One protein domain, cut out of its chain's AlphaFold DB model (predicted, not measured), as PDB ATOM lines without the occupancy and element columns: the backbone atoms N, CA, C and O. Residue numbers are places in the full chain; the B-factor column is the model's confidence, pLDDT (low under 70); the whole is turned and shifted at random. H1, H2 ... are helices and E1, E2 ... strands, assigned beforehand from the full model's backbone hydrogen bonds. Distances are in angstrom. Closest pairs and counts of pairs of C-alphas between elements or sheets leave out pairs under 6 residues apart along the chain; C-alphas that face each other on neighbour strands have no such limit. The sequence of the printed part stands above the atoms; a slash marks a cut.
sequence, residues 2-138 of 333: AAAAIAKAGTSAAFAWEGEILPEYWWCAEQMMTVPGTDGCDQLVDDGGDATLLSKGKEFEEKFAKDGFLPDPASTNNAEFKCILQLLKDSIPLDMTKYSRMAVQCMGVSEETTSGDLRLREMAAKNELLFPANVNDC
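What this domain is: This is residues 2 to 138 of the 333 residues of the protein "Hypothetical protein" of Polarella glacialis (UniProt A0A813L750). What does the domain look like? The short helix H3 sits in the middle, with H2, H5 and H6 round it and, to one side, a small sheet of three short strands, E1 to E3, with H7 over one face. H4 reaches to one end of the longest axis and H1 lies at the other, apart from the other named elements, joined by residues 10 to 21. What is it built from? The 137 printed residues hold seven named helices and three named strands, in the order H1 H2 E1 H3 H4 H5 H6 E2 H7 E3; the parallel sheet runs E1 E2 E3, and the class is mostly helix. The whole is compact, with a radius of gyration of the C-alphas of 15.2 A and spans of 45 by 33 by 31 A.

Where its parts are: Where are the helices? H1, residues 2 to 9, begins at C-alpha 2 (218.676, 233.329, 212.762). H2 is residues 22 to 32, H3 50 to 55, H4 57 to 67, H6 98 to 105 and H7 114 to 125; from first to last C-alpha H2 measures 15.4 A, H4 15.7 A and H7 16.2 A. H5, residues 79 to 91, is the longest at 18.6 A. Where are the strands? E1 is residues 44 to 46, E2 109 to 111 and E3 133 to 135, ending at C-alpha 135 (198.018, 230.595, 197.439).

How they stand to each other: How are the strands joined? E1 and E2 are parallel at 19 degrees, with N 46 and O 110 within hydrogen-bond range at 2.9 A. E2 and E3 are parallel at 21 degrees, with N 134 and O 109 at 2.8 A. What is on the sheet? H7 and the sheet make two layers, a helix on one face, at a height over the sheet of 9.3 A; E2, H7 and E3 form a strand-helix-strand unit, parallel neighbour strands with a helix between along the chain, its crossover right-handed, and E1, H3 to H6 and E2 form another. H3 only grazes the sheet, with residues 51 to 52. Which helices touch? H2 touches H5 at a steep tilt of 43 degrees, the closest C-alphas being Pro 23 and Cys 83, 5.7 A; H4 touches H6, with Lys 58 and Tyr 99 closest at 4.9 A. H3 and H6 only just touch, with 3 pairs of C-alphas within 8 A, Ser 55 and Tyr 99 closest at 5.8 A. Are the helix backbones complete? Every O i to N i+4 pair is within hydrogen-bond range in H1, H2, H3, H4, H5 and H7, and 3 of 4 in H6.

The domain as a whole: How large is it? The two C-alphas farthest apart, of Ala 5 and Asp 67, are 45.6 A apart. Is it unbroken? The printed part has no cut; H1 to H2, H2 to E1 and H4 to H5 are long links. Where is confidence low? Residues 135 to 137 are under 70.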
ATOM      1  N   ALA A   2     220.118 233.163 212.518       83.06
ATOM      2  CA  ALA A   2     218.676 233.329 212.762       83.06
ATOM      3  C   ALA A   2     218.034 232.171 213.557       83.06
ATOM      4  O   ALA A   2     217.454 232.424 214.610       83.06
ATOM      5  N   ALA A   3     218.220 230.911 213.137       86.00
ATOM      6  CA  ALA A   3     217.662 229.742 213.837       86.00
ATOM      7  C   ALA A   3     218.067 229.690 215.323       86.00
ATOM      8  O   ALA A   3     217.232 229.497 216.203       86.00
ATOM      9  N   ALA A   4     219.339 229.975 215.623       87.62
ATOM     10  CA  ALA A   4     219.839 230.042 216.995       87.62
ATOM     11  C   ALA A   4     219.192 231.174 217.816       87.62
ATOM     12  O   ALA A   4     218.973 231.009 219.014       87.62
ATOM     13  N   ALA A   5     218.884 232.318 217.196       89.56
ATOM     14  CA  ALA A   5     218.200 233.418 217.869       89.56
ATOM     15  C   ALA A   5     216.744 233.059 218.205       89.56
ATOM     16  O   ALA A   5     216.320 233.304 219.332       89.56
ATOM     17  N   ILE A   6     216.024 232.417 217.277       89.31
ATOM     18  CA  ILE A   6     214.653 231.922 217.489       89.31
ATOM     19  C   ILE A   6     214.635 230.866 218.601       89.31
ATOM     20  O   ILE A   6     213.900 231.008 219.579       89.31
ATOM     21  N   ALA A   7     215.516 229.864 218.516       89.00
ATOM     22  CA  ALA A   7     215.630 228.818 219.531       89.00
ATOM     23  C   ALA A   7     215.970 229.394 220.918       89.00
ATOM     24  O   ALA A   7     215.399 228.985 221.926       89.00
ATOM     25  N   LYS A   8     216.869 230.388 220.979       91.19
ATOM     26  CA  LYS A   8     217.232 231.071 222.230       91.19
ATOM     27  C   LYS A   8     216.094 231.922 222.795       91.19
ATOM     28  O   LYS A   8     215.989 232.037 224.014       91.19
ATOM     29  N   ALA A   9     215.281 232.540 221.939       92.56
ATOM     30  CA  ALA A   9     214.121 233.318 222.365       92.56
ATOM     31  C   ALA A   9     213.038 232.429 222.998       92.56
ATOM     32  O   ALA A   9     212.252 232.918 223.806       92.56
ATOM     33  N   GLY A  10     213.011 231.135 222.656       86.31
ATOM     34  CA  GLY A  10     212.040 230.177 223.184       86.31
ATOM     35  C   GLY A  10     210.615 230.425 222.687       86.31
ATOM     36  O   GLY A  10     209.671 229.915 223.280       86.31
ATOM     37  N   THR A  11     210.455 231.223 221.625       86.62
ATOM     38  CA  THR A  11     209.155 231.517 221.008       86.62
ATOM     39  C   THR A  11     208.671 230.372 220.125       86.62
ATOM     40  O   THR A  11     207.467 230.163 220.020       86.62
ATOM     41  N   SER A  12     209.603 229.622 219.527       86.88
ATOM     42  CA  SER A  12     209.326 228.495 218.633       86.88
ATOM     43  C   SER A  12     210.420 227.434 218.761       86.88
ATOM     44  O   SER A  12     211.575 227.756 219.058       86.88
ATOM     45  N   ALA A  13     210.077 226.173 218.496       90.12
ATOM     46  CA  ALA A  13     211.076 225.147 218.210       90.12
ATOM     47  C   ALA A  13     211.632 225.370 216.794       90.12
ATOM     48  O   ALA A  13     210.873 225.697 215.883       90.12
ATOM     49  N   ALA A  14     212.944 225.221 216.615       91.00
ATOM     50  CA  ALA A  14     213.607 225.405 215.328       91.00
ATOM     51  C   ALA A  14     214.467 224.180 215.004       91.00
ATOM     52  O   ALA A  14     215.374 223.840 215.767       91.00
ATOM     53  N   PHE A  15     214.185 223.555 213.864       93.56
ATOM     54  CA  PHE A  15     214.923 222.424 213.304       93.56
ATOM     55  C   PHE A  15     215.414 222.855 211.924       93.56
ATOM     56  O   PHE A  15     214.708 222.688 210.938       93.56
ATOM     57  N   ALA A  16     216.543 223.560 211.896       91.81
ATOM     58  CA  ALA A  16     217.135 224.068 210.663       91.81
ATOM     59  C   ALA A  16     218.614 224.413 210.875       91.81
ATOM     60  O   ALA A  16     218.962 225.089 211.857       91.81
ATOM     61  N   TRP A  17     219.477 224.017 209.946       89.81
ATOM     62  CA  TRP A  17     220.861 224.480 209.848       89.81
ATOM     63  C   TRP A  17     221.341 224.560 208.397       89.81
ATOM     64  O   TRP A  17     220.724 224.068 207.464       89.81
ATOM     65  N   GLU A  18     222.453 225.258 208.198       82.25
ATOM     66  CA  GLU A  18     223.058 225.407 206.880       82.25
ATOM     67  C   GLU A  18     223.868 224.153 206.524       82.25
ATOM     68  O   GLU A  18     224.640 223.664 207.353       82.25
ATOM     69  N   GLY A  19     223.705 223.657 205.293       80.00
ATOM     70  CA  GLY A  19     224.398 222.461 204.807       80.00
ATOM     71  C   GLY A  19     223.751 221.132 205.210       80.00
ATOM     72  O   GLY A  19     224.462 220.135 205.318       80.00
ATOM     73  N   GLU A  20     222.436 221.116 205.450       85.31
ATOM     74  CA  GLU A  20     221.664 219.883 205.649       85.31
ATOM     75  C   GLU A  20     221.814 218.917 204.467       85.31
ATOM     76  O   GLU A  20     221.784 219.315 203.300       85.31
ATOM     77  N   ILE A  21     221.922 217.624 204.773       88.44
ATOM     78  CA  ILE A  21     221.734 216.566 203.770       88.44
ATOM     79  C   ILE A  21     220.251 216.186 203.663       88.44
ATOM     80  O   ILE A  21     219.491 216.361 204.611       88.44
ATOM     81  N   LEU A  22     219.830 215.584 202.542       89.12
ATOM     82  CA  LEU A  22     218.419 215.224 202.305       89.12
ATOM     83  C   LEU A  22     217.738 214.470 203.474       89.12
ATOM     84  O   LEU A  22     216.619 214.836 203.831       89.12
ATOM     85  N   PRO A  23     218.359 213.461 204.124       92.75
ATOM     86  CA  PRO A  23     217.750 212.818 205.290       92.75
ATOM     87  C   PRO A  23     217.533 213.753 206.489       92.75
ATOM     88  O   PRO A  23     216.555 213.590 207.213       92.75
ATOM     89  N   GLU A  24     218.436 214.714 206.710       94.50
ATOM     90  CA  GLU A  24     218.323 215.705 207.787       94.50
ATOM     91  C   GLU A  24     217.196 216.696 207.493       94.50
ATOM     92  O   GLU A  24     216.374 216.940 208.370       94.50
ATOM     93  N   TYR A  25     217.096 217.172 206.249       93.94
ATOM     94  CA  TYR A  25     216.015 218.051 205.797       93.94
ATOM     95  C   TYR A  25     214.630 217.433 206.045       93.94
ATOM     96  O   TYR A  25     213.770 218.027 206.701       93.94
ATOM     97  N   TRP A  26     214.423 216.189 205.599       95.12
ATOM     98  CA  TRP A  26     213.149 215.496 205.810       95.12
ATOM     99  C   TRP A  26     212.891 215.186 207.288       95.12
ATOM    100  O   TRP A  26     211.747 215.244 207.739       95.12
ATOM    101  N   TRP A  27     213.939 214.917 208.074       95.44
ATOM    102  CA  TRP A  27     213.808 214.801 209.526       95.44
ATOM    103  C   TRP A  27     213.352 216.121 210.162       95.44
ATOM    104  O   TRP A  27     212.447 216.098 210.997       95.44
ATOM    105  N   CYS A  28     213.913 217.261 209.751       95.69
ATOM    106  CA  CYS A  28     213.498 218.590 210.204       95.69
ATOM    107  C   CYS A  28     212.022 218.860 209.872       95.69
ATOM    108  O   CYS A  28     211.275 219.284 210.757       95.69
ATOM    109  N   ALA A  29     211.579 218.537 208.651       94.12
ATOM    110  CA  ALA A  29     210.174 218.647 208.247       94.12
ATOM    111  C   ALA A  29     209.250 217.799 209.144       94.12
ATOM    112  O   ALA A  29     208.230 218.277 209.642       94.12
ATOM    113  N   GLU A  30     209.650 216.563 209.443       94.38
ATOM    114  CA  GLU A  30     208.904 215.669 210.331       94.38
ATOM    115  C   GLU A  30     208.846 216.181 211.780       94.38
ATOM    116  O   GLU A  30     207.806 216.073 212.439       94.38
ATOM    117  N   GLN A  31     209.932 216.773 212.289       93.94
ATOM    118  CA  GLN A  31     209.930 217.401 213.614       93.94
ATOM    119  C   GLN A  31     209.027 218.636 213.654       93.94
ATOM    120  O   GLN A  31     208.263 218.793 214.604       93.94
ATOM    121  N   MET A  32     209.068 219.483 212.621       92.00
ATOM    122  CA  MET A  32     208.206 220.663 212.502       92.00
ATOM    123  C   MET A  32     206.718 220.284 212.542       92.00
ATOM    124  O   MET A  32     205.923 220.966 213.185       92.00
ATOM    125  N   MET A  33     206.346 219.168 211.910       90.50
ATOM    126  CA  MET A  33     204.967 218.668 211.883       90.50
ATOM    127  C   MET A  33     204.568 217.895 213.154       90.50
ATOM    128  O   MET A  33     203.406 217.512 213.307       90.50
ATOM    129  N   THR A  34     205.497 217.673 214.090       91.19
ATOM    130  CA  THR A  34     205.255 216.956 215.351       91.19
ATOM    131  C   THR A  34     205.152 217.934 216.516       91.19
ATOM    132  O   THR A  34     206.150 218.301 217.134       91.19
ATOM    133  N   VAL A  35     203.927 218.323 216.868       89.25
ATOM    134  CA  VAL A  35     203.672 219.246 217.983       89.25
ATOM    135  C   VAL A  35     203.384 218.454 219.270       89.25
ATOM    136  O   VAL A  35     202.416 217.693 219.322       89.25
ATOM    137  N   PRO A  36     204.204 218.584 220.334       87.50
ATOM    138  CA  PRO A  36     204.017 217.800 221.550       87.50
ATOM    139  C   PRO A  36     202.660 218.045 222.221       87.50
ATOM    140  O   PRO A  36     202.344 219.163 222.625       87.50
ATOM    141  N   GLY A  37     201.892 216.971 222.419       87.94
ATOM    142  CA  GLY A  37     200.613 217.011 223.135       87.94
ATOM    143  C   GLY A  37     199.403 217.395 222.284       87.94
ATOM    144  O   GLY A  37     198.306 217.479 222.833       87.94
ATOM    145  N   THR A  38     199.574 217.586 220.975       90.06
ATOM    146  CA  THR A  38     198.478 217.813 220.026       90.06
ATOM    147  C   THR A  38     198.550 216.813 218.874       90.06
ATOM    148  O   THR A  38     199.553 216.129 218.673       90.06
ATOM    149  N   ASP A  39     197.476 216.736 218.096       89.88
ATOM    150  CA  ASP A  39     197.384 215.882 216.912       89.88
ATOM    151  C   ASP A  39     197.959 216.568 215.658       89.88
ATOM    152  O   ASP A  39     197.404 216.456 214.573       89.88
ATOM    153  N   GLY A  40     199.076 217.288 215.809       87.94
ATOM    154  CA  GLY A  40     199.704 218.082 214.750       87.94
ATOM    155  C   GLY A  40     199.450 219.586 214.877       87.94
ATOM    156  O   GLY A  40     199.097 220.082 215.952       87.94
ATOM    157  N   CYS A  41     199.688 220.313 213.786       89.31
ATOM    158  CA  CYS A  41     199.509 221.761 213.699       89.31
ATOM    159  C   CYS A  41     198.075 222.149 213.299       89.31
ATOM    160  O   CYS A  41     197.411 221.440 212.545       89.31
ATOM    161  N   ASP A  42     197.615 223.306 213.781       90.44
ATOM    162  CA  ASP A  42     196.324 223.876 213.381       90.44
ATOM    163  C   ASP A  42     196.388 224.527 211.989       90.44
ATOM    164  O   ASP A  42     195.387 224.574 211.280       90.44
ATOM    165  N   GLN A  43     197.549 225.059 211.602       90.06
ATOM    166  CA  GLN A  43     197.790 225.728 210.322       90.06
ATOM    167  C   GLN A  43     199.214 225.442 209.844       90.06
ATOM    168  O   GLN A  43     200.129 225.323 210.662       90.06
ATOM    169  N   LEU A  44     199.392 225.385 208.524       90.69
ATOM    170  CA  LEU A  44     200.692 225.246 207.872       90.69
ATOM    171  C   LEU A  44     201.041 226.515 207.090       90.69
ATOM    172  O   LEU A  44     200.199 227.089 206.401       90.69
ATOM    173  N   VAL A  45     202.303 226.922 207.177       90.81
ATOM    174  CA  VAL A  45     202.927 227.854 206.233       90.81
ATOM    175  C   VAL A  45     203.960 227.033 205.482       90.81
ATOM    176  O   VAL A  45     204.845 226.458 206.115       90.81
ATOM    177  N   ASP A  46     203.789 226.915 204.172       90.50
ATOM    178  CA  ASP A  46     204.576 226.028 203.316       90.50
ATOM    179  C   ASP A  46     205.211 226.844 202.182       90.50
ATOM    180  O   ASP A  46     204.647 227.838 201.716       90.50
ATOM    181  N   ASP A  47     206.412 226.448 201.779       87.50
ATOM    182  CA  ASP A  47     207.156 227.067 200.684       87.50
ATOM    183  C   ASP A  47     207.752 225.953 199.818       87.50
ATOM    184  O   ASP A  47     208.732 225.304 200.182       87.50
ATOM    185  N   GLY A  48     207.103 225.702 198.682       84.50
ATOM    186  CA  GLY A  48     207.421 224.619 197.753       84.50
ATOM    187  C   GLY A  48     206.517 223.393 197.893       84.50
ATOM    188  O   GLY A  48     206.553 222.495 197.043       84.50
ATOM    189  N   GLY A  49     205.650 223.358 198.905       88.12
ATOM    190  CA  GLY A  49     204.648 222.311 199.091       88.12
ATOM    191  C   GLY A  49     205.179 221.001 199.683       88.12
ATOM    192  O   GLY A  49     204.514 219.971 199.546       88.12
ATOM    193  N   ASP A  50     206.375 220.986 200.278       91.62
ATOM    194  CA  ASP A  50     206.995 219.760 200.799       91.62
ATOM    195  C   ASP A  50     206.359 219.296 202.117       91.62
ATOM    196  O   ASP A  50     206.162 218.092 202.310       91.62
ATOM    197  N   ALA A  51     205.934 220.218 202.990       91.81
ATOM    198  CA  ALA A  51     205.177 219.850 204.190       91.81
ATOM    199  C   ALA A  51     203.795 219.293 203.811       91.81
ATOM    200  O   ALA A  51     203.329 218.282 204.354       91.81
ATOM    201  N   THR A  52     203.160 219.899 202.809       91.25
ATOM    202  CA  THR A  52     201.899 219.406 202.256       91.25
ATOM    203  C   THR A  52     202.081 218.046 201.584       91.25
ATOM    204  O   THR A  52     201.254 217.153 201.777       91.25
ATOM    205  N   LEU A  53     203.184 217.822 200.868       90.50
ATOM    206  CA  LEU A  53     203.524 216.512 200.314       90.50
ATOM    207  C   LEU A  53     203.710 215.465 201.420       90.50
ATOM    208  O   LEU A  53     203.154 214.370 201.317       90.50
ATOM    209  N   LEU A  54     204.436 215.795 202.491       87.94
ATOM    210  CA  LEU A  54     204.663 214.887 203.615       87.94
ATOM    211  C   LEU A  54     203.354 214.515 204.327       87.94
ATOM    212  O   LEU A  54     203.182 213.368 204.743       87.94
ATOM    213  N   SER A  55     202.374 215.427 204.371       87.19
ATOM    214  CA  SER A  55     201.039 215.139 204.917       87.19
ATOM    215  C   SER A  55     200.310 213.988 204.200       87.19
ATOM    216  O   SER A  55     199.471 213.309 204.803       87.19
ATOM    217  N   LYS A  56     200.698 213.665 202.953       84.56
ATOM    218  CA  LYS A  56     200.222 212.474 202.227       84.56
ATOM    219  C   LYS A  56     200.699 211.150 202.835       84.56
ATOM    220  O   LYS A  56     200.224 210.094 202.412       84.56
ATOM    221  N   GLY A  57     201.542 211.175 203.871       90.25
ATOM    222  CA  GLY A  57     201.817 210.031 204.745       90.25
ATOM    223  C   GLY A  57     200.545 209.316 205.223       90.25
ATOM    224  O   GLY A  57     200.550 208.093 205.361       90.25
ATOM    225  N   LYS A  58     199.418 210.039 205.324       93.75
ATOM    226  CA  LYS A  58     198.073 209.484 205.550       93.75
ATOM    227  C   LYS A  58     197.724 208.325 204.604       93.75
ATOM    228  O   LYS A  58     197.161 207.327 205.040       93.75
ATOM    229  N   GLU A  59     198.063 208.409 203.317       92.94
ATOM    230  CA  GLU A  59     197.774 207.326 202.364       92.94
ATOM    231  C   GLU A  59     198.544 206.042 202.702       92.94
ATOM    232  O   GLU A  59     198.059 204.933 202.463       92.94
ATOM    233  N   PHE A  60     199.755 206.181 203.244       94.31
ATOM    234  CA  PHE A  60     200.562 205.054 203.693       94.31
ATOM    235  C   PHE A  60     200.062 204.499 205.026       94.31
ATOM    236  O   PHE A  60     200.031 203.281 205.177       94.31
ATOM    237  N   GLU A  61     199.583 205.347 205.940       95.62
ATOM    238  CA  GLU A  61     198.878 204.909 207.155       95.62
ATOM    239  C   GLU A  61     197.613 204.107 206.817       95.62
ATOM    240  O   GLU A  61     197.384 203.034 207.373       95.62
ATOM    241  N   GLU A  62     196.811 204.567 205.852       94.00
ATOM    242  CA  GLU A  62     195.608 203.857 205.406       94.00
ATOM    243  C   GLU A  62     195.924 202.504 204.758       94.00
ATOM    244  O   GLU A  62     195.160 201.549 204.923       94.00
ATOM    245  N   LYS A  63     197.027 202.410 204.004       94.38
ATOM    246  CA  LYS A  63     197.512 201.135 203.451       94.38
ATOM    247  C   LYS A  63     197.971 200.216 204.579       94.38
ATOM    248  O   LYS A  63     197.460 199.108 204.694       94.38
ATOM    249  N   PHE A  64     198.812 200.718 205.481       95.06
ATOM    250  CA  PHE A  64     199.284 199.967 206.641       95.06
ATOM    251  C   PHE A  64     198.127 199.427 207.497       95.06
ATOM    252  O   PHE A  64     198.132 198.258 207.878       95.06
ATOM    253  N   ALA A  65     197.083 200.225 207.731       94.25
ATOM    254  CA  ALA A  65     195.898 199.796 208.469       94.25
ATOM    255  C   ALA A  65     195.093 198.686 207.761       94.25
ATOM    256  O   ALA A  65     194.408 197.908 208.428       94.25
ATOM    257  N   LYS A  66     195.146 198.607 206.424       94.38
ATOM    258  CA  LYS A  66     194.412 197.611 205.626       94.38
ATOM    259  C   LYS A  66     195.140 196.272 205.537       94.38
ATOM    260  O   LYS A  66     194.494 195.235 205.677       94.38
ATOM    261  N   ASP A  67     196.442 196.280 205.266       94.69
ATOM    262  CA  ASP A  67     197.203 195.062 204.943       94.69
ATOM    263  C   ASP A  67     198.602 194.992 205.581       94.69
ATOM    264  O   ASP A  67     199.349 194.045 205.328       94.69
ATOM    265  N   GLY A  68     198.957 195.946 206.446       92.44
ATOM    266  CA  GLY A  68     200.279 196.025 207.068       92.44
ATOM    267  C   GLY A  68     201.382 196.490 206.115       92.44
ATOM    268  O   GLY A  68     202.560 196.345 206.444       92.44
ATOM    269  N   PHE A  69     201.034 197.026 204.938       93.88
ATOM    270  CA  PHE A  69     202.001 197.550 203.980       93.88
ATOM    271  C   PHE A  69     202.789 198.727 204.559       93.88
ATOM    272  O   PHE A  69     202.219 199.730 204.983       93.88
ATOM    273  N   LEU A  70     204.115 198.626 204.495       93.25
ATOM    274  CA  LEU A  70     205.030 199.729 204.765       93.25
ATOM    275  C   LEU A  70     205.682 200.192 203.457       93.25
ATOM    276  O   LEU A  70     205.978 199.352 202.602       93.25
ATOM    277  N   PRO A  71     205.940 201.503 203.298       93.38
ATOM    278  CA  PRO A  71     206.648 202.014 202.132       93.38
ATOM    279  C   PRO A  71     208.042 201.387 201.999       93.38
ATOM    280  O   PRO A  71     208.738 201.148 202.987       93.38
ATOM    281  N   ASP A  72     208.458 201.135 200.755       93.44
ATOM    282  CA  ASP A  72     209.788 200.619 200.433       93.44
ATOM    283  C   ASP A  72     210.607 201.690 199.696       93.44
ATOM    284  O   ASP A  72     210.291 202.002 198.543       93.44
ATOM    285  N   PRO A  73     211.676 202.237 200.302       92.50
ATOM    286  CA  PRO A  73     212.569 203.185 199.636       92.50
ATOM    287  C   PRO A  73     213.194 202.634 198.350       92.50
ATOM    288  O   PRO A  73     213.532 203.403 197.458       92.50
ATOM    289  N   ALA A  74     213.325 201.313 198.200       92.75
ATOM    290  CA  ALA A  74     213.852 200.720 196.971       92.75
ATOM    291  C   ALA A  74     212.873 200.799 195.779       92.75
ATOM    292  O   ALA A  74     213.257 200.480 194.656       92.75
ATOM    293  N   SER A  75     211.626 201.239 195.994       91.75
ATOM    294  CA  SER A  75     210.596 201.346 194.947       91.75
ATOM    295  C   SER A  75     210.783 202.522 193.979       91.75
ATOM    296  O   SER A  75     210.098 202.589 192.959       91.75
ATOM    297  N   THR A  76     211.703 203.441 194.271       89.69
ATOM    298  CA  THR A  76     211.982 204.630 193.459       89.69
ATOM    299  C   THR A  76     213.476 204.775 193.211       89.69
ATOM    300  O   THR A  76     214.297 204.332 194.012       89.69
ATOM    301  N   ASN A  77     213.842 205.441 192.117       85.50
ATOM    302  CA  ASN A  77     215.225 205.838 191.856       85.50
ATOM    303  C   ASN A  77     215.527 207.271 192.312       85.50
ATOM    304  O   ASN A  77     216.693 207.580 192.527       85.50
ATOM    305  N   ASN A  78     214.504 208.102 192.537       86.50
ATOM    306  CA  ASN A  78     214.670 209.485 192.977       86.50
ATOM    307  C   ASN A  78     215.165 209.538 194.436       86.50
ATOM    308  O   ASN A  78     214.494 209.024 195.332       86.50
ATOM    309  N   ALA A  79     216.336 210.139 194.665       86.56
ATOM    310  CA  ALA A  79     217.024 210.131 195.960       86.56
ATOM    311  C   ALA A  79     216.224 210.802 197.090       86.56
ATOM    312  O   ALA A  79     216.168 210.284 198.206       86.56
ATOM    313  N   GLU A  80     215.559 211.914 196.788       87.44
ATOM    314  CA  GLU A  80     214.704 212.642 197.723       87.44
ATOM    315  C   GLU A  80     213.491 211.796 198.144       87.44
ATOM    316  O   GLU A  80     213.241 211.592 199.333       87.44
ATOM    317  N   PHE A  81     212.798 211.184 197.180       90.25
ATOM    318  CA  PHE A  81     211.640 210.337 197.456       90.25
ATOM    319  C   PHE A  81     212.017 209.072 198.239       90.25
ATOM    320  O   PHE A  81     211.221 208.597 199.047       90.25
ATOM    321  N   LYS A  82     213.251 208.556 198.100       93.50
ATOM    322  CA  LYS A  82     213.759 207.494 198.993       93.50
ATOM    323  C   LYS A  82     213.782 207.943 200.452       93.50
ATOM    324  O   LYS A  82     213.407 207.156 201.318       93.50
ATOM    325  N   CYS A  83     214.207 209.179 200.717       94.06
ATOM    326  CA  CYS A  83     214.266 209.734 202.069       94.06
ATOM    327  C   CYS A  83     212.861 209.868 202.664       94.06
ATOM    328  O   CYS A  83     212.641 209.408 203.783       94.06
ATOM    329  N   ILE A  84     211.896 210.377 201.889       94.62
ATOM    330  CA  ILE A  84     210.484 210.458 202.303       94.62
ATOM    331  C   ILE A  84     209.931 209.065 202.632       94.62
ATOM    332  O   ILE A  84     209.356 208.856 203.698       94.62
ATOM    333  N   LEU A  85     210.112 208.085 201.738       95.06
ATOM    334  CA  LEU A  85     209.605 206.727 201.952       95.06
ATOM    335  C   LEU A  85     210.252 206.056 203.168       95.06
ATOM    336  O   LEU A  85     209.564 205.348 203.903       95.06
ATOM    337  N   GLN A  86     211.548 206.279 203.393       95.88
ATOM    338  CA  GLN A  86     212.252 205.758 204.565       95.88
ATOM    339  C   GLN A  86     211.724 206.408 205.847       95.88
ATOM    340  O   GLN A  86     211.419 205.704 206.805       95.88
ATOM    341  N   LEU A  87     211.521 207.724 205.836       96.06
ATOM    342  CA  LEU A  87     210.946 208.455 206.960       96.06
ATOM    343  C   LEU A  87     209.543 207.948 207.308       96.06
ATOM    344  O   LEU A  87     209.261 207.664 208.469       96.06
ATOM    345  N   LEU A  88     208.672 207.761 206.312       95.44
ATOM    346  CA  LEU A  88     207.326 207.224 206.527       95.44
ATOM    347  C   LEU A  88     207.358 205.778 207.042       95.44
ATOM    348  O   LEU A  88     206.570 205.418 207.916       95.44
ATOM    349  N   LYS A  89     208.289 204.957 206.542       95.38
ATOM    350  CA  LYS A  89     208.493 203.577 207.005       95.38
ATOM    351  C   LYS A  89     208.851 203.521 208.490       95.38
ATOM    352  O   LYS A  89     208.410 202.597 209.170       95.38
ATOM    353  N   ASP A  90     209.621 204.492 208.970       95.19
ATOM    354  CA  ASP A  90     210.047 204.581 210.367       95.19
ATOM    355  C   ASP A  90     208.992 205.263 211.259       95.19
ATOM    356  O   ASP A  90     208.827 204.881 212.416       95.19
ATOM    357  N   SER A  91     208.243 206.232 210.721       94.44
ATOM    358  CA  SER A  91     207.226 207.014 211.444       94.44
ATOM    359  C   SER A  91     205.941 206.213 211.720       94.44
ATOM    360  O   SER A  91     205.465 206.179 212.857       94.44
ATOM    361  N   ILE A  92     205.418 205.480 210.726       95.38
ATOM    362  CA  ILE A  92     204.132 204.753 210.828       95.38
ATOM    363  C   ILE A  92     204.091 203.734 211.990       95.38
ATOM    364  O   ILE A  92     203.083 203.678 212.696       95.38
ATOM    365  N   PRO A  93     205.138 202.925 212.258       94.75
ATOM    366  CA  PRO A  93     205.133 202.008 213.400       94.75
ATOM    367  C   PRO A  93     205.155 202.696 214.773       94.75
ATOM    368  O   PRO A  93     204.771 202.070 215.762       94.75
ATOM    369  N   LEU A  94     205.631 203.945 214.855       93.94
ATOM    370  CA  LEU A  94     205.682 204.717 216.101       93.94
ATOM    371  C   LEU A  94     204.325 205.350 216.420       93.94
ATOM    372  O   LEU A  94     203.887 205.317 217.570       93.94
ATOM    373  N   ASP A  95     203.651 205.883 215.402       93.62
ATOM    374  CA  ASP A  95     202.282 206.381 215.487       93.62
ATOM    375  C   ASP A  95     201.543 206.113 214.172       93.62
ATOM    376  O   ASP A  95     201.723 206.803 213.172       93.62
ATOM    377  N   MET A  96     200.668 205.108 214.196       94.62
ATOM    378  CA  MET A  96     199.973 204.601 213.007       94.62
ATOM    379  C   MET A  96     198.943 205.571 212.419       94.62
ATOM    380  O   MET A  96     198.356 205.268 211.385       94.62
ATOM    381  N   THR A  97     198.629 206.670 213.111       94.56
ATOM    382  CA  THR A  97     197.559 207.593 212.698       94.56
ATOM    383  C   THR A  97     197.970 209.060 212.794       94.56
ATOM    384  O   THR A  97     197.104 209.934 212.775       94.56
ATOM    385  N   LYS A  98     199.270 209.351 212.909       94.75
ATOM    386  CA  LYS A  98     199.808 210.708 213.050       94.75
ATOM    387  C   LYS A  98     199.310 211.642 211.943       94.75
ATOM    388  O   LYS A  98     198.682 212.662 212.235       94.75
ATOM    389  N   TYR A  99     199.562 211.298 210.682       94.81
ATOM    390  CA  TYR A  99     199.199 212.132 209.535       94.81
ATOM    391  C   TYR A  99     197.684 212.173 209.332       94.81
ATOM    392  O   TYR A  99     197.133 213.207 208.963       94.81
ATOM    393  N   SER A 100     196.990 211.069 209.625       94.44
ATOM    394  CA  SER A 100     195.530 210.984 209.579       94.44
ATOM    395  C   SER A 100     194.862 211.946 210.560       94.44
ATOM    396  O   SER A 100     193.916 212.631 210.173       94.44
ATOM    397  N   ARG A 101     195.337 212.019 211.814       94.56
ATOM    398  CA  ARG A 101     194.793 212.943 212.823       94.56
ATOM    399  C   ARG A 101     195.143 214.395 212.485       94.56
ATOM    400  O   ARG A 101     194.255 215.243 212.498       94.56
ATOM    401  N   MET A 102     196.377 214.652 212.054       93.31
ATOM    402  CA  MET A 102     196.810 215.979 211.607       93.31
ATOM    403  C   MET A 102     195.994 216.502 210.426       93.31
ATOM    404  O   MET A 102     195.564 217.650 210.446       93.31
ATOM    405  N   ALA A 103     195.718 215.671 209.421       91.88
ATOM    406  CA  ALA A 103     194.915 216.072 208.268       91.88
ATOM    407  C   ALA A 103     193.477 216.480 208.641       91.88
ATOM    408  O   ALA A 103     192.856 217.235 207.902       91.88
ATOM    409  N   VAL A 104     192.940 215.975 209.758       91.12
ATOM    410  CA  VAL A 104     191.614 216.361 210.272       91.12
ATOM    411  C   VAL A 104     191.679 217.660 211.076       91.12
ATOM    412  O   VAL A 104     190.745 218.456 211.007       91.12
ATOM    413  N   GLN A 105     192.752 217.864 211.844       90.69
ATOM    414  CA  GLN A 105     192.932 219.039 212.701       90.69
ATOM    415  C   GLN A 105     193.372 220.287 211.918       90.69
ATOM    416  O   GLN A 105     192.995 221.400 212.282       90.69
ATOM    417  N   CYS A 106     194.160 220.113 210.856       90.75
ATOM    418  CA  CYS A 106     194.709 221.214 210.073       90.75
ATOM    419  C   CYS A 106     193.592 222.008 209.379       90.75
ATOM    420  O   CYS A 106     192.859 221.487 208.536       90.75
ATOM    421  N   MET A 107     193.482 223.293 209.712       90.81
ATOM    422  CA  MET A 107     192.502 224.222 209.140       90.81
ATOM    423  C   MET A 107     192.891 224.687 207.734       90.81
ATOM    424  O   MET A 107     192.033 225.136 206.974       90.81
ATOM    425  N   GLY A 108     194.172 224.579 207.380       90.25
ATOM    426  CA  GLY A 108     194.656 224.857 206.038       90.25
ATOM    427  C   GLY A 108     196.147 225.156 205.961       90.25
ATOM    428  O   GLY A 108     196.833 225.300 206.976       90.25
ATOM    429  N   VAL A 109     196.621 225.275 204.724       91.31
ATOM    430  CA  VAL A 109     197.983 225.680 204.375       91.31
ATOM    431  C   VAL A 109     197.980 227.010 203.633       91.31
ATOM    432  O   VAL A 109     197.087 227.285 202.829       91.31
ATOM    433  N   SER A 110     198.978 227.840 203.902       90.25
ATOM    434  CA  SER A 110     199.292 229.024 203.113       90.25
ATOM    435  C   SER A 110     200.614 228.789 202.387       90.25
ATOM    436  O   SER A 110     201.632 228.561 203.035       90.25
ATOM    437  N   GLU A 111     200.574 228.789 201.055       89.50
ATOM    438  CA  GLU A 111     201.690 228.415 200.182       89.50
ATOM    439  C   GLU A 111     202.353 229.638 199.548       89.50
ATOM    440  O   GLU A 111     201.683 230.466 198.921       89.50
ATOM    441  N   GLU A 112     203.673 229.726 199.697       84.31
ATOM    442  CA  GLU A 112     204.478 230.896 199.350       84.31
ATOM    443  C   GLU A 112     204.968 230.907 197.897       84.31
ATOM    444  O   GLU A 112     205.130 231.985 197.326       84.31
ATOM    445  N   THR A 113     205.214 229.762 197.248       79.25
ATOM    446  CA  THR A 113     205.836 229.758 195.911       79.25
ATOM    447  C   THR A 113     204.938 229.247 194.795       79.25
ATOM    448  O   THR A 113     203.995 228.482 194.977       79.25
ATOM    449  N   THR A 114     205.225 229.700 193.569       79.94
ATOM    450  CA  THR A 114     204.457 229.354 192.357       79.94
ATOM    451  C   THR A 114     204.463 227.851 192.085       79.94
ATOM    452  O   THR A 114     203.503 227.297 191.559       79.94
ATOM    453  N   SER A 115     205.553 227.175 192.430       81.38
ATOM    454  CA  SER A 115     205.680 225.740 192.213       81.38
ATOM    455  C   SER A 115     204.952 224.916 193.273       81.38
ATOM    456  O   SER A 115     204.334 223.910 192.919       81.38
ATOM    457  N   GLY A 116     204.950 225.358 194.535       85.31
ATOM    458  CA  GLY A 116     204.071 224.788 195.553       85.31
ATOM    459  C   GLY A 116     202.598 224.985 195.188       85.31
ATOM    460  O   GLY A 116     201.828 224.028 195.218       85.31
ATOM    461  N   ASP A 117     202.221 226.170 194.691       86.56
ATOM    462  CA  ASP A 117     200.872 226.418 194.164       86.56
ATOM    463  C   ASP A 117     200.496 225.427 193.054       86.56
ATOM    464  O   ASP A 117     199.434 224.804 193.098       86.56
ATOM    465  N   LEU A 118     201.382 225.218 192.075       86.12
ATOM    466  CA  LEU A 118     201.137 224.254 191.005       86.12
ATOM    467  C   LEU A 118     200.857 222.852 191.567       86.12
ATOM    468  O   LEU A 118     199.877 222.221 191.165       86.12
ATOM    469  N   ARG A 119     201.654 222.391 192.542       87.38
ATOM    470  CA  ARG A 119     201.435 221.104 193.227       87.38
ATOM    471  C   ARG A 119     200.067 221.060 193.912       87.38
ATOM    472  O   ARG A 119     199.332 220.085 193.746       87.38
ATOM    473  N   LEU A 120     199.689 222.114 194.631       89.69
ATOM    474  CA  LEU A 120     198.397 222.198 195.319       89.69
ATOM    475  C   LEU A 120     197.222 222.198 194.338       89.69
ATOM    476  O   LEU A 120     196.231 221.505 194.572       89.69
ATOM    477  N   ARG A 121     197.331 222.901 193.205       88.06
ATOM    478  CA  ARG A 121     196.314 222.883 192.141       88.06
ATOM    479  C   ARG A 121     196.185 221.516 191.492       88.06
ATOM    480  O   ARG A 121     195.066 221.083 191.222       88.06
ATOM    481  N   GLU A 122     197.295 220.822 191.257       89.81
ATOM    482  CA  GLU A 122     197.276 219.450 190.749       89.81
ATOM    483  C   GLU A 122     196.596 218.492 191.733       89.81
ATOM    484  O   GLU A 122     195.777 217.666 191.319       89.81
ATOM    485  N   MET A 123     196.890 218.614 193.032       89.81
ATOM    486  CA  MET A 123     196.230 217.832 194.082       89.81
ATOM    487  C   MET A 123     194.736 218.158 194.168       89.81
ATOM    488  O   MET A 123     193.910 217.248 194.222       89.81
ATOM    489  N   ALA A 124     194.363 219.439 194.116       90.00
ATOM    490  CA  ALA A 124     192.970 219.873 194.121       90.00
ATOM    491  C   ALA A 124     192.205 219.339 192.901       90.00
ATOM    492  O   ALA A 124     191.104 218.809 193.048       90.00
ATOM    493  N   ALA A 125     192.806 219.383 191.706       91.75
ATOM    494  CA  ALA A 125     192.215 218.833 190.486       91.75
ATOM    495  C   ALA A 125     191.987 217.311 190.564       91.75
ATOM    496  O   ALA A 125     191.047 216.794 189.957       91.75
ATOM    497  N   LYS A 126     192.825 216.594 191.326       92.50
ATOM    498  CA  LYS A 126     192.693 215.151 191.591       92.50
ATOM    499  C   LYS A 126     191.807 214.823 192.803       92.50
ATOM    500  O   LYS A 126     191.549 213.649 193.045       92.50
ATOM    501  N   ASN A 127     191.295 215.824 193.527       89.19
ATOM    502  CA  ASN A 127     190.624 215.673 194.827       89.19
ATOM    503  C   ASN A 127     191.491 214.967 195.892       89.19
ATOM    504  O   ASN A 127     190.977 214.231 196.731       89.19
ATOM    505  N   GLU A 128     192.804 215.182 195.848       90.19
ATOM    506  CA  GLU A 128     193.778 214.624 196.800       90.19
ATOM    507  C   GLU A 128     194.176 215.620 197.899       90.19
ATOM    508  O   GLU A 128     194.899 215.262 198.826       90.19
ATOM    509  N   LEU A 129     193.725 216.875 197.801       89.69
ATOM    510  CA  LEU A 129     194.042 217.912 198.776       89.69
ATOM    511  C   LEU A 129     193.348 217.621 200.120       89.69
ATOM    512  O   LEU A 129     192.129 217.459 200.174       89.69
ATOM    513  N   LEU A 130     194.135 217.543 201.200       89.69
ATOM    514  CA  LEU A 130     193.662 217.087 202.514       89.69
ATOM    515  C   LEU A 130     192.979 218.179 203.348       89.69
ATOM    516  O   LEU A 130     192.108 217.865 204.155       89.69
ATOM    517  N   PHE A 131     193.357 219.439 203.147       89.19
ATOM    518  CA  PHE A 131     192.857 220.610 203.871       89.19
ATOM    519  C   PHE A 131     192.859 221.838 202.945       89.19
ATOM    520  O   PHE A 131     193.524 221.814 201.908       89.19
ATOM    521  N   PRO A 132     192.110 222.909 203.264       89.62
ATOM    522  CA  PRO A 132     192.086 224.128 202.458       89.62
ATOM    523  C   PRO A 132     193.488 224.694 202.198       89.62
ATOM    524  O   PRO A 132     194.353 224.648 203.069       89.62
ATOM    525  N   ALA A 133     193.701 225.264 201.014       86.94
ATOM    526  CA  ALA A 133     194.959 225.897 200.642       86.94
ATOM    527  C   ALA A 133     194.716 227.334 200.171       86.94
ATOM    528  O   ALA A 133     193.827 227.574 199.351       86.94
ATOM    529  N   ASN A 134     195.510 228.275 200.680       76.38
ATOM    530  CA  ASN A 134     195.590 229.639 200.173       76.38
ATOM    531  C   ASN A 134     196.955 229.868 199.523       76.38
ATOM    532  O   ASN A 134     197.962 229.323 199.961       76.38
ATOM    533  N   VAL A 135     196.970 230.648 198.452       64.50
ATOM    534  CA  VAL A 135     198.018 230.595 197.439       64.50
ATOM    535  C   VAL A 135     198.660 231.962 197.226       64.50
ATOM    536  O   VAL A 135     197.969 232.979 197.169       64.50
ATOM    537  N   ASN A 136     199.970 231.927 196.982       65.69
ATOM    538  CA  ASN A 136     200.902 232.917 196.421       65.69
ATOM    539  C   ASN A 136     200.389 233.929 195.348       65.69
ATOM    540  O   ASN A 136     201.083 234.884 194.999       65.69
ATOM    541  N   ASP A 137     199.170 233.815 194.821       66.69
ATOM    542  CA  ASP A 137     198.640 234.660 193.734       66.69
ATOM    543  C   ASP A 137     198.295 236.102 194.165       66.69
ATOM    544  O   ASP A 137     197.651 236.868 193.437       66.69
ATOM    545  N   CYS A 138     198.741 236.525 195.348       78.25
ATOM    546  CA  CYS A 138     198.610 237.905 195.767       78.25
ATOM    547  C   CYS A 138     199.477 238.816 194.884       78.25
ATOM    548  O   CYS A 138     200.664 238.572 194.653       78.25
TER     549      CYS A 138